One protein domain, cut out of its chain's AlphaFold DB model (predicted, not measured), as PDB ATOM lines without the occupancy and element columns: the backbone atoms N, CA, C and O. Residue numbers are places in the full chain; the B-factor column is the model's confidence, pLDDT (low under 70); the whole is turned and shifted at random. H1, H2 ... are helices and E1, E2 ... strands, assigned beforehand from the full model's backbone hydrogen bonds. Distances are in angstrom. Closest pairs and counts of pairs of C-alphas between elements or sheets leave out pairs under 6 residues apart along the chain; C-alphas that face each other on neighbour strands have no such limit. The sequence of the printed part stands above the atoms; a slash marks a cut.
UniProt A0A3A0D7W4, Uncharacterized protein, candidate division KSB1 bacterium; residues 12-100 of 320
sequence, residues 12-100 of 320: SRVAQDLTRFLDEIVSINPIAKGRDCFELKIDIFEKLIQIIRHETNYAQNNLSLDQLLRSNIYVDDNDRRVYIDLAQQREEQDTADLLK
ATOM      1  N   SER A  12      37.472  43.678  20.984       69.12
ATOM      2  CA  SER A  12      36.404  43.212  21.877       69.12
ATOM      3  C   SER A  12      35.058  43.110  21.152       69.12
ATOM      4  O   SER A  12      34.359  42.108  21.288       69.12
ATOM      5  N   ARG A  13      34.724  44.113  20.337       72.88
ATOM      6  CA  ARG A  13      33.481  44.172  19.566       72.88
ATOM      7  C   ARG A  13      33.512  43.220  18.372       72.88
ATOM      8  O   ARG A  13      32.568  42.464  18.191       72.88
ATOM      9  N   VAL A  14      34.637  43.143  17.652       75.81
ATOM     10  CA  VAL A  14      34.821  42.146  16.573       75.81
ATOM     11  C   VAL A  14      34.642  40.722  17.105       75.81
ATOM     12  O   VAL A  14      33.980  39.905  16.474       75.81
ATOM     13  N   ALA A  15      35.195  40.411  18.280       79.81
ATOM     14  CA  ALA A  15      35.029  39.098  18.897       79.81
ATOM     15  C   ALA A  15      33.561  38.794  19.252       79.81
ATOM     16  O   ALA A  15      33.116  37.661  19.069       79.81
ATOM     17  N   GLN A  16      32.799  39.787  19.724       82.69
ATOM     18  CA  GLN A  16      31.362  39.643  19.995       82.69
ATOM     19  C   GLN A  16      30.558  39.409  18.713       82.69
ATOM     20  O   GLN A  16      29.716  38.511  18.674       82.69
ATOM     21  N   ASP A  17      30.847  40.164  17.655       82.31
ATOM     22  CA  ASP A  17      30.145  40.036  16.378       82.31
ATOM     23  C   ASP A  17      30.461  38.682  15.713       82.31
ATOM     24  O   ASP A  17      29.558  37.988  15.249       82.31
ATOM     25  N   LEU A  18      31.718  38.223  15.773       82.94
ATOM     26  CA  LEU A  18      32.107  36.876  15.328       82.94
ATOM     27  C   LEU A  18      31.466  35.763  16.168       82.94
ATOM     28  O   LEU A  18      31.143  34.702  15.635       82.94
ATOM     29  N   THR A  19      31.270  35.996  17.469       85.19
ATOM     30  CA  THR A  19      30.571  35.058  18.360       85.19
ATOM     31  C   THR A  19      29.122  34.888  17.915       85.19
ATOM     32  O   THR A  19      28.686  33.764  17.674       85.19
ATOM     33  N   ARG A  20      28.407  36.001  17.707       83.94
ATOM     34  CA  ARG A  20      27.028  35.989  17.199       83.94
ATOM     35  C   ARG A  20      26.940  35.310  15.831       83.94
ATOM     36  O   ARG A  20      26.088  34.454  15.620       83.94
ATOM     37  N   PHE A  21      27.857  35.643  14.929       84.38
ATOM     38  CA  PHE A  21      27.925  35.053  13.595       84.38
ATOM     39  C   PHE A  21      28.088  33.524  13.630       84.38
ATOM     40  O   PHE A  21      27.381  32.805  12.922       84.38
ATOM     41  N   LEU A  22      28.990  33.008  14.474       85.06
ATOM     42  CA  LEU A  22      29.166  31.564  14.657       85.06
ATOM     43  C   LEU A  22      27.916  30.900  15.243       85.06
ATOM     44  O   LEU A  22      27.545  29.812  14.797       85.06
ATOM     45  N   ASP A  23      27.258  31.557  16.199       85.25
ATOM     46  CA  ASP A  23      26.014  31.073  16.798       85.25
ATOM     47  C   ASP A  23      24.881  30.927  15.777       85.25
ATOM     48  O   ASP A  23      24.100  29.979  15.874       85.25
ATOM     49  N   GLU A  24      24.810  31.831  14.799       83.75
ATOM     50  CA  GLU A  24      23.799  31.806  13.737       83.75
ATOM     51  C   GLU A  24      24.055  30.725  12.680       83.75
ATOM     52  O   GLU A  24      23.108  30.186  12.105       83.75
ATOM     53  N   ILE A  25      25.319  30.400  12.403       83.62
ATOM     54  CA  ILE A  25      25.686  29.470  11.325       83.62
ATOM     55  C   ILE A  25      25.751  28.022  11.811       83.62
ATOM     56  O   ILE A  25      25.431  27.103  11.054       83.62
ATOM     57  N   VAL A  26      26.154  27.794  13.062       83.12
ATOM     58  CA  VAL A  26      26.313  26.448  13.620       83.12
ATOM     59  C   VAL A  26      25.148  26.130  14.555       83.12
ATOM     60  O   VAL A  26      25.100  26.575  15.700       83.12
ATOM     61  N   SER A  27      24.216  25.306  14.074       82.19
ATOM     62  CA  SER A  27      23.114  24.757  14.875       82.19
ATOM     63  C   SER A  27      23.388  23.300  15.243       82.19
ATOM     64  O   SER A  27      23.604  22.463  14.366       82.19
ATOM     65  N   ILE A  28      23.360  22.983  16.539       80.62
ATOM     66  CA  ILE A  28      23.604  21.629  17.054       80.62
ATOM     67  C   ILE A  28      22.272  21.038  17.511       80.62
ATOM     68  O   ILE A  28      21.574  21.620  18.336       80.62
ATOM     69  N   ASN A  29      21.912  19.864  16.992       76.62
ATOM     70  CA  ASN A  29      20.711  19.171  17.447       76.62
ATOM     71  C   ASN A  29      20.956  18.582  18.861       76.62
ATOM     72  O   ASN A  29      21.878  17.776  19.018       76.62
ATOM     73  N   PRO A  30      20.154  18.930  19.887       64.44
ATOM     74  CA  PRO A  30      20.421  18.612  21.299       64.44
ATOM     75  C   PRO A  30      20.333  17.125  21.696       64.44
ATOM     76  O   PRO A  30      20.450  16.793  22.876       64.44
ATOM     77  N   ILE A  31      20.148  16.199  20.750       58.12
ATOM     78  CA  ILE A  31      19.941  14.761  21.019       58.12
ATOM     79  C   ILE A  31      21.129  14.116  21.769       58.12
ATOM     80  O   ILE A  31      20.963  13.110  22.460       58.12
ATOM     81  N   ALA A  32      22.323  14.709  21.725       54.31
ATOM     82  CA  ALA A  32      23.534  14.147  22.315       54.31
ATOM     83  C   ALA A  32      23.880  14.702  23.712       54.31
ATOM     84  O   ALA A  32      24.979  15.199  23.881       54.31
ATOM     85  N   LYS A  33      22.993  14.613  24.720       49.78
ATOM     86  CA  LYS A  33      23.302  14.780  26.176       49.78
ATOM     87  C   LYS A  33      24.248  15.939  26.590       49.78
ATOM     88  O   LYS A  33      24.818  15.912  27.680       49.78
ATOM     89  N   GLY A  34      24.393  16.966  25.767       55.25
ATOM     90  CA  GLY A  34      25.275  18.104  25.966       55.25
ATOM     91  C   GLY A  34      24.441  19.365  25.887       55.25
ATOM     92  O   GLY A  34      23.545  19.464  25.049       55.25
ATOM     93  N   ARG A  35      24.694  20.315  26.790       59.56
ATOM     94  CA  ARG A  35      24.143  21.662  26.620       59.56
ATOM     95  C   ARG A  35      24.724  22.220  25.327       59.56
ATOM     96  O   ARG A  35      25.913  22.033  25.086       59.56
ATOM     97  N   ASP A  36      23.890  22.879  24.531       66.50
ATOM     98  CA  ASP A  36      24.377  23.776  23.489       66.50
ATOM     99  C   ASP A  36      25.299  24.794  24.173       66.50
ATOM    100  O   ASP A  36      24.844  25.626  24.962       66.50
ATOM    101  N   CYS A  37      26.606  24.613  24.008       78.69
ATOM    102  CA  CYS A  37      27.621  25.492  24.555       78.69
ATOM    103  C   CYS A  37      28.460  26.018  23.396       78.69
ATOM    104  O   CYS A  37      28.810  25.285  22.468       78.69
ATOM    105  N   PHE A  38      28.747  27.315  23.434       84.19
ATOM    106  CA  PHE A  38      29.421  28.023  22.352       84.19
ATOM    107  C   PHE A  38      30.797  27.414  22.031       84.19
ATOM    108  O   PHE A  38      31.203  27.339  20.873       84.19
ATOM    109  N   GLU A  39      31.478  26.872  23.041       86.62
ATOM    110  CA  GLU A  39      32.739  26.145  22.894       86.62
ATOM    111  C   GLU A  39      32.607  24.941  21.951       86.62
ATOM    112  O   GLU A  39      33.467  24.733  21.096       86.62
ATOM    113  N   LEU A  40      31.500  24.191  22.027       85.75
ATOM    114  CA  LEU A  40      31.256  23.061  21.131       85.75
ATOM    115  C   LEU A  40      31.039  23.528  19.686       85.75
ATOM    116  O   LEU A  40      31.468  22.852  18.752       85.75
ATOM    117  N   LYS A  41      30.414  24.694  19.482       89.81
ATOM    118  CA  LYS A  41      30.266  25.286  18.142       89.81
ATOM    119  C   LYS A  41      31.618  25.685  17.555       89.81
ATOM    120  O   LYS A  41      31.857  25.404  16.380       89.81
ATOM    121  N   ILE A  42      32.514  26.268  18.358       89.31
ATOM    122  CA  ILE A  42      33.899  26.554  17.946       89.31
ATOM    123  C   ILE A  42      34.607  25.257  17.537       89.31
ATOM    124  O   ILE A  42      35.190  25.201  16.454       89.31
ATOM    125  N   ASP A  43      34.525  24.213  18.364       88.81
ATOM    126  CA  ASP A  43      35.169  22.926  18.090       88.81
ATOM    127  C   ASP A  43      34.652  22.301  16.788       88.81
ATOM    128  O   ASP A  43      35.442  21.871  15.942       88.81
ATOM    129  N   ILE A  44      33.330  22.296  16.583       88.88
ATOM    130  CA  ILE A  44      32.706  21.814  15.344       88.88
ATOM    131  C   ILE A  44      33.194  22.630  14.149       88.88
ATOM    132  O   ILE A  44      33.610  22.050  13.144       88.88
ATOM    133  N   PHE A  45      33.191  23.960  14.248       90.19
ATOM    134  CA  PHE A  45      33.641  24.826  13.165       90.19
ATOM    135  C   PHE A  45      35.120  24.590  12.824       90.19
ATOM    136  O   PHE A  45      35.479  24.494  11.649       90.19
ATOM    137  N   GLU A  46      35.980  24.384  13.828       89.88
ATOM    138  CA  GLU A  46      37.380  24.021  13.605       89.88
ATOM    139  C   GLU A  46      37.508  22.686  12.851       89.88
ATOM    140  O   GLU A  46      38.319  22.568  11.926       89.88
ATOM    141  N   LYS A  47      36.693  21.679  13.197       91.25
ATOM    142  CA  LYS A  47      36.681  20.382  12.499       91.25
ATOM    143  C   LYS A  47      36.168  20.489  11.070       91.25
ATOM    144  O   LYS A  47      36.760  19.877  10.183       91.25
ATOM    145  N   LEU A  48      35.145  21.302  10.820       91.62
ATOM    146  CA  LEU A  48      34.662  21.570   9.464       91.62
ATOM    147  C   LEU A  48      35.748  22.235   8.605       91.62
ATOM    148  O   LEU A  48      35.979  21.805   7.478       91.62
ATOM    149  N   ILE A  49      36.493  23.204   9.150       90.62
ATOM    150  CA  ILE A  49      37.644  23.804   8.454       90.62
ATOM    151  C   ILE A  49      38.722  22.753   8.149       90.62
ATOM    152  O   ILE A  49      39.308  22.777   7.067       90.62
ATOM    153  N   GLN A  50      39.000  21.826   9.073       89.19
ATOM    154  CA  GLN A  50      39.963  20.740   8.842       89.19
ATOM    155  C   GLN A  50      39.530  19.829   7.684       89.19
ATOM    156  O   GLN A  50      40.370  19.491   6.849       89.19
ATOM    157  N   ILE A  51      38.239  19.490   7.601       92.19
ATOM    158  CA  ILE A  51      37.671  18.711   6.488       92.19
ATOM    159  C   ILE A  51      37.842  19.470   5.170       92.19
ATOM    160  O   ILE A  51      38.406  18.926   4.227       92.19
ATOM    161  N   ILE A  52      37.453  20.749   5.116       93.38
ATOM    162  CA  ILE A  52      37.588  21.568   3.901       93.38
ATOM    163  C   ILE A  52      39.050  21.620   3.439       93.38
ATOM    164  O   ILE A  52      39.329  21.411   2.264       93.38
ATOM    165  N   ARG A  53      40.000  21.834   4.357       89.75
ATOM    166  CA  ARG A  53      41.436  21.857   4.025       89.75
ATOM    167  C   ARG A  53      41.940  20.538   3.451       89.75
ATOM    168  O   ARG A  53      42.809  20.569   2.581       89.75
ATOM    169  N   HIS A  54      41.436  19.414   3.960       91.94
ATOM    170  CA  HIS A  54      41.771  18.093   3.443       91.94
ATOM    171  C   HIS A  54      41.289  17.944   1.998       91.94
ATOM    172  O   HIS A  54      42.104  17.678   1.119       91.94
ATOM    173  N   GLU A  55      40.010  18.229   1.744       95.19
ATOM    174  CA  GLU A  55      39.405  18.129   0.409       95.19
ATOM    175  C   GLU A  55      40.068  19.068  -0.612       95.19
ATOM    176  O   GLU A  55      40.244  18.713  -1.776       95.19
ATOM    177  N   THR A  56      40.497  20.261  -0.189       93.19
ATOM    178  CA  THR A  56      41.145  21.235  -1.082       93.19
ATOM    179  C   THR A  56      42.668  21.097  -1.155       93.19
ATOM    180  O   THR A  56      43.314  21.938  -1.779       93.19
ATOM    181  N   ASN A  57      43.274  20.105  -0.488       89.69
ATOM    182  CA  ASN A  57      44.733  19.973  -0.329       89.69
ATOM    183  C   ASN A  57      45.427  21.260   0.176       89.69
ATOM    184  O   ASN A  57      46.586  21.541  -0.138       89.69
ATOM    185  N   TYR A  58      44.725  22.062   0.980       87.62
ATOM    186  CA  TYR A  58      45.236  23.334   1.487       87.62
ATOM    187  C   TYR A  58      45.957  23.129   2.825       87.62
ATOM    188  O   TYR A  58      45.383  23.276   3.906       87.62
ATOM    189  N   ALA A  59      47.234  22.750   2.745       78.94
ATOM    190  CA  ALA A  59      48.027  22.355   3.911       78.94
ATOM    191  C   ALA A  59      48.640  23.529   4.701       78.94
ATOM    192  O   ALA A  59      48.919  23.383   5.892       78.94
ATOM    193  N   GLN A  60      48.884  24.678   4.063       78.38
ATOM    194  CA  GLN A  60      49.598  25.805   4.675       78.38
ATOM    195  C   GLN A  60      48.716  27.042   4.761       78.38
ATOM    196  O   GLN A  60      48.126  27.452   3.771       78.38
ATOM    197  N   ASN A  61      48.660  27.654   5.946       79.25
ATOM    198  CA  ASN A  61      48.003  28.940   6.127       79.25
ATOM    199  C   ASN A  61      48.950  30.065   5.686       79.25
ATOM    200  O   ASN A  61      49.982  30.280   6.322       79.25
ATOM    201  N   ASN A  62      48.592  30.763   4.609       84.38
ATOM    202  CA  ASN A  62      49.411  31.846   4.053       84.38
ATOM    203  C   ASN A  62      49.160  33.197   4.733       84.38
ATOM    204  O   ASN A  62      49.988  34.097   4.610       84.38
ATOM    205  N   LEU A  63      48.036  33.345   5.439       86.44
ATOM    206  CA  LEU A  63      47.719  34.558   6.181       86.44
ATOM    207  C   LEU A  63      48.249  34.424   7.610       86.44
ATOM    208  O   LEU A  63      47.783  33.581   8.382       86.44
ATOM    209  N   SER A  64      49.233  35.250   7.961       85.62
ATOM    210  CA  SER A  64      49.735  35.306   9.337       85.62
ATOM    211  C   SER A  64      48.725  35.981  10.266       85.62
ATOM    212  O   SER A  64      47.984  36.876   9.854       85.62
ATOM    213  N   LEU A  65      48.729  35.592  11.545       85.69
ATOM    214  CA  LEU A  65      47.905  36.259  12.552       85.69
ATOM    215  C   LEU A  65      48.261  37.750  12.671       85.69
ATOM    216  O   LEU A  65      47.372  38.567  12.865       85.69
ATOM    217  N   ASP A  66      49.529  38.115  12.481       85.31
ATOM    218  CA  ASP A  66      49.984  39.511  12.492       85.31
ATOM    219  C   ASP A  66      49.318  40.343  11.393       85.31
ATOM    220  O   ASP A  66      48.830  41.438  11.659       85.31
ATOM    221  N   GLN A  67      49.265  39.812  10.165       86.38
ATOM    222  CA  GLN A  67      48.568  40.468   9.057       86.38
ATOM    223  C   GLN A  67      47.087  40.636   9.381       86.38
ATOM    224  O   GLN A  67      46.551  41.726   9.207       86.38
ATOM    225  N   LEU A  68      46.442  39.592   9.909       87.44
ATOM    226  CA  LEU A  68      45.032  39.652  10.283       87.44
ATOM    227  C   LEU A  68      44.770  40.682  11.393       87.44
ATOM    228  O   LEU A  68      43.834  41.463  11.282       87.44
ATOM    229  N   LEU A  69      45.608  40.724  12.433       84.56
ATOM    230  CA  LEU A  69      45.461  41.655  13.558       84.56
ATOM    231  C   LEU A  69      45.728  43.117  13.169       84.56
ATOM    232  O   LEU A  69      45.228  44.029  13.822       84.56
ATOM    233  N   ARG A  70      46.510  43.354  12.113       85.31
ATOM    234  CA  ARG A  70      46.716  44.696  11.549       85.31
ATOM    235  C   ARG A  70      45.630  45.097  10.558       85.31
ATOM    236  O   ARG A  70      45.557  46.270  10.210       85.31
ATOM    237  N   SER A  71      44.812  44.154  10.101       85.81
ATOM    238  CA  SER A  71      43.772  44.407   9.107       85.81
ATOM    239  C   SER A  71      42.533  45.019   9.742       85.81
ATOM    240  O   SER A  71      42.229  44.802  10.918       85.81
ATOM    241  N   ASN A  72      41.769  45.747   8.938       83.38
ATOM    242  CA  ASN A  72      40.447  46.182   9.350       83.38
ATOM    243  C   ASN A  72      39.433  45.053   9.134       83.38
ATOM    244  O   ASN A  72      39.309  44.527   8.029       83.38
ATOM    245  N   ILE A  73      38.726  44.676  10.202       83.81
ATOM    246  CA  ILE A  73      37.730  43.601  10.199       83.81
ATOM    247  C   ILE A  73      36.363  44.208  10.503       83.81
ATOM    248  O   ILE A  73      36.215  44.925  11.494       83.81
ATOM    249  N   TYR A  74      35.375  43.883   9.675       82.12
ATOM    250  CA  TYR A  74      33.991  44.318   9.829       82.12
ATOM    251  C   TYR A  74      33.059  43.127   9.650       82.12
ATOM    252  O   TYR A  74      33.279  42.289   8.777       82.12
ATOM    253  N   VAL A  75      32.011  43.056  10.461       80.25
ATOM    254  CA  VAL A  75      30.924  42.093  10.280       80.25
ATOM    255  C   VAL A  75      29.708  42.879   9.809       80.25
ATOM    256  O   VAL A  75      29.323  43.859  10.442       80.25
ATOM    257  N   ASP A  76      29.157  42.495   8.663       80.31
ATOM    258  CA  ASP A  76      27.907  43.054   8.155       80.31
ATOM    259  C   ASP A  76      26.750  42.165   8.606       80.31
ATOM    260  O   ASP A  76      26.623  41.019   8.156       80.31
ATOM    261  N   ASP A  77      25.923  42.705   9.500       72.94
ATOM    262  CA  ASP A  77      24.758  42.025  10.064       72.94
ATOM    263  C   ASP A  77      23.672  41.737   9.006       72.94
ATOM    264  O   ASP A  77      22.919  40.774   9.155       72.94
ATOM    265  N   ASN A  78      23.589  42.520   7.923       79.25
ATOM    266  CA  ASN A  78      22.566  42.333   6.887       79.25
ATOM    267  C   ASN A  78      22.958  41.223   5.907       79.25
ATOM    268  O   ASN A  78      22.151  40.348   5.592       79.25
ATOM    269  N   ASP A  79      24.209  41.251   5.449       77.88
ATOM    270  CA  ASP A  79      24.717  40.303   4.453       77.88
ATOM    271  C   ASP A  79      25.284  39.021   5.075       77.88
ATOM    272  O   ASP A  79      25.632  38.089   4.342       77.88
ATOM    273  N   ARG A  80      25.389  38.958   6.412       75.69
ATOM    274  CA  ARG A  80      26.026  37.863   7.163       75.69
ATOM    275  C   ARG A  80      27.407  37.545   6.601       75.69
ATOM    276  O   ARG A  80      27.724  36.407   6.246       75.69
ATOM    277  N   ARG A  81      28.235  38.577   6.466       81.69
ATOM    278  CA  ARG A  81      29.588  38.462   5.915       81.69
ATOM    279  C   ARG A  81      30.601  39.110   6.833       81.69
ATOM    280  O   ARG A  81      30.353  40.157   7.419       81.69
ATOM    281  N   VAL A  82      31.771  38.484   6.896       83.56
ATOM    282  CA  VAL A  82      32.958  39.061   7.522       83.56
ATOM    283  C   VAL A  82      33.821  39.655   6.413       83.56
ATOM    284  O   VAL A  82      34.288  38.936   5.530       83.56
ATOM    285  N   TYR A  83      34.025  40.967   6.458       85.12
ATOM    286  CA  TYR A  83      34.903  41.706   5.561       85.12
ATOM    287  C   TYR A  83      36.248  41.937   6.242       85.12
ATOM    288  O   TYR A  83      36.305  42.408   7.377       85.12
ATOM    289  N   ILE A  84      37.332  41.601   5.544       86.88
ATOM    290  CA  ILE A  84      38.704  41.804   6.016       86.88
ATOM    291  C   ILE A  84      39.444  42.602   4.947       86.88
ATOM    292  O   ILE A  84      39.683  42.096   3.850       86.88
ATOM    293  N   ASP A  85      39.808  43.840   5.269       87.19
ATOM    294  CA  ASP A  85      40.647  44.669   4.408       87.19
ATOM    295  C   ASP A  85      42.122  44.449   4.764       87.19
ATOM    296  O   ASP A  85      42.631  44.984   5.750       87.19
ATOM    297  N   LEU A  86      42.794  43.629   3.950       84.38
ATOM    298  CA  LEU A  86      44.222  43.328   4.083       84.38
ATOM    299  C   LEU A  86      45.130  44.445   3.530       84.38
ATOM    300  O   LEU A  86      46.338  44.413   3.776       84.38
ATOM    301  N   ALA A  87      44.586  45.385   2.746       80.94
ATOM    302  CA  ALA A  87      45.346  46.463   2.112       80.94
ATOM    303  C   ALA A  87      45.522  47.661   3.054       80.94
ATOM    304  O   ALA A  87      46.571  48.307   3.037       80.94
ATOM    305  N   GLN A  88      44.530  47.933   3.903       76.31
ATOM    306  CA  GLN A  88      44.640  48.919   4.974       76.31
ATOM    307  C   GLN A  88      45.167  48.272   6.256       76.31
ATOM    308  O   GLN A  88      44.437  47.583   6.967       76.31
ATOM    309  N   GLN A  89      46.441  48.519   6.563       76.81
ATOM    310  CA  GLN A  89      47.050  48.072   7.813       76.81
ATOM    311  C   GLN A  89      47.074  49.198   8.843       76.81
ATOM    312  O   GLN A  89      47.522  50.305   8.549       76.81
ATOM    313  N   ARG A  90      46.606  48.896  10.055       76.88
ATOM    314  CA  ARG A  90      46.762  49.755  11.233       76.88
ATOM    315  C   ARG A  90      48.239  49.925  11.567       76.88
ATOM    316  O   ARG A  90      49.053  49.041  11.278       76.88
ATOM    317  N   GLU A  91      48.577  51.043  12.204       75.88
ATOM    318  CA  GLU A  91      49.946  51.280  12.640       75.88
ATOM    319  C   GLU A  91      50.374  50.226  13.672       75.88
ATOM    320  O   GLU A  91      49.582  49.678  14.444       75.88
ATOM    321  N   GLU A  92      51.668  49.907  13.683       71.38
ATOM    322  CA  GLU A  92      52.226  48.898  14.586       71.38
ATOM    323  C   GLU A  92      52.011  49.263  16.060       71.38
ATOM    324  O   GLU A  92      51.824  48.385  16.902       71.38
ATOM    325  N   GLN A  93      51.970  50.559  16.361       69.56
ATOM    326  CA  GLN A  93      51.776  51.083  17.706       69.56
ATOM    327  C   GLN A  93      50.367  50.797  18.247       69.56
ATOM    328  O   GLN A  93      50.231  50.453  19.419       69.56
ATOM    329  N   ASP A  94      49.351  50.802  17.377       68.94
ATOM    330  CA  ASP A  94      47.954  50.507  17.728       68.94
ATOM    331  C   ASP A  94      47.720  49.022  18.046       68.94
ATOM    332  O   ASP A  94      46.719  48.648  18.657       68.94
ATOM    333  N   THR A  95      48.636  48.148  17.617       74.06
ATOM    334  CA  THR A  95      48.521  46.686  17.760       74.06
ATOM    335  C   THR A  95      49.629  46.072  18.616       74.06
ATOM    336  O   THR A  95      49.642  44.857  18.828       74.06
ATOM    337  N   ALA A  96      50.538  46.886  19.161       76.00
ATOM    338  CA  ALA A  96      51.746  46.427  19.845       76.00
ATOM    339  C   ALA A  96      51.456  45.454  21.003       76.00
ATOM    340  O   ALA A  96      52.116  44.418  21.120       76.00
ATOM    341  N   ASP A  97      50.435  45.733  21.818       74.44
ATOM    342  CA  ASP A  97      50.064  44.873  22.949       74.44
ATOM    343  C   ASP A  97      49.458  43.534  22.502       74.44
ATOM    344  O   ASP A  97      49.742  42.492  23.099       74.44
ATOM    345  N   LEU A  98      48.700  43.526  21.402       76.00
ATOM    346  CA  LEU A  98      48.110  42.313  20.817       76.00
ATOM    347  C   LEU A  98      49.164  41.416  20.156       76.00
ATOM    348  O   LEU A  98      48.988  40.198  20.071       76.00
ATOM    349  N   LEU A  99      50.261  42.021  19.700       81.31
ATOM    350  CA  LEU A  99      51.368  41.359  19.011       81.31
ATOM    351  C   LEU A  99      52.523  40.981  19.949       81.31
ATOM    352  O   LEU A  99      53.507  40.372  19.515       81.31
ATOM    353  N   LYS A 100      52.427  41.308  21.240       84.75
ATOM    354  CA  LYS A 100      53.473  41.015  22.218       84.75
ATOM    355  C   LYS A 100      53.500  39.531  22.568       84.75
ATOM    356  O   LYS A 100      52.602  39.024  23.226       84.75
TER     357      LYS A 100
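This is residues 12 to 100 of the 320 residues of an uncharacterized protein of candidate division KSB1 bacterium (UniProt A0A3A0D7W4). The model is a loose, open frame: a two-stranded hairpin, E1 and E2, forms one side, H1 packs on it with residues 13 to 21, and the long helix H2 meets the other end of H1 in a corner. H2 runs away from the hairpin, and residues 56 to 64 lead back to short H3 at the hairpin's other end, with small H4 beside H3; the loop of residues 29 to 35 sticks out beyond the H1–H2 corner. The printed part has 89 residues, with named elements in the order H1, H2, H3, E1, E2, H4; the sheet E1 - E2 is antiparallel and the class is mixed, helices and strands. The whole is loose, with a radius of gyration of the C-alphas of 15.8 A, and only just elongated, spanning 48 by 32 by 29 A.

E1 is residues 71 to 76, 16.0 A from first to last C-alpha, and E2 is residues 81 to 89, 20.0 A. H1, residues 12 to 25, begins at C-alpha 12 (36.404, 43.212, 21.877) and is 20.4 A long. H2, residues 38 to 55, is 26.1 A long and ends at C-alpha 55 (39.405, 18.129, 0.409). H3 is residues 65 to 70, and H4, residues 92 to 95, ends at C-alpha 95 (48.521, 46.686, 17.760).

E1 and E2 form a hairpin, antiparallel at 158 degrees, with N 74 and O 83 at 2.9 A and N 83 and O 74 at 2.8 A, within hydrogen-bond range. E2 bends by 65 degrees at residue 86. The closest C-alphas of H1 and E1, Asp 17 and Val 75, are 6.5 A apart; H1 and E2 are near each other, with 6 pairs of C-alphas within 10 A. H1, with residues 22 to 23 alone, touches residues 38 to 42 of H2; the closest C-alphas, Asp 23 and Phe 38, are 7.2 A apart, and the lines are only just about perpendicular at 72 degrees. The closest C-alphas of H3 and E2, Arg 70 and Gln 89, are 5.0 A apart. H3 and H4 only just touch, with 3 pairs of C-alphas within 8 A, Arg 70 and Thr 95 closest at 6.8 A. H2 is apart from E1, E2, H3 and H4. In H1, H2 and H3 every O i to N i+4 pair is within hydrogen-bond range; H4 is too short for one.

The C-alphas farthest apart, of Ile 31 and Gln 93, are 48.4 A apart. The printed part has no cut. The link H1 to H2, residues 26 to 37, is long. The mean pLDDT of the printed part is 81.1; residue 12, residues 30 to 36 and residues 93 to 94 are under 70.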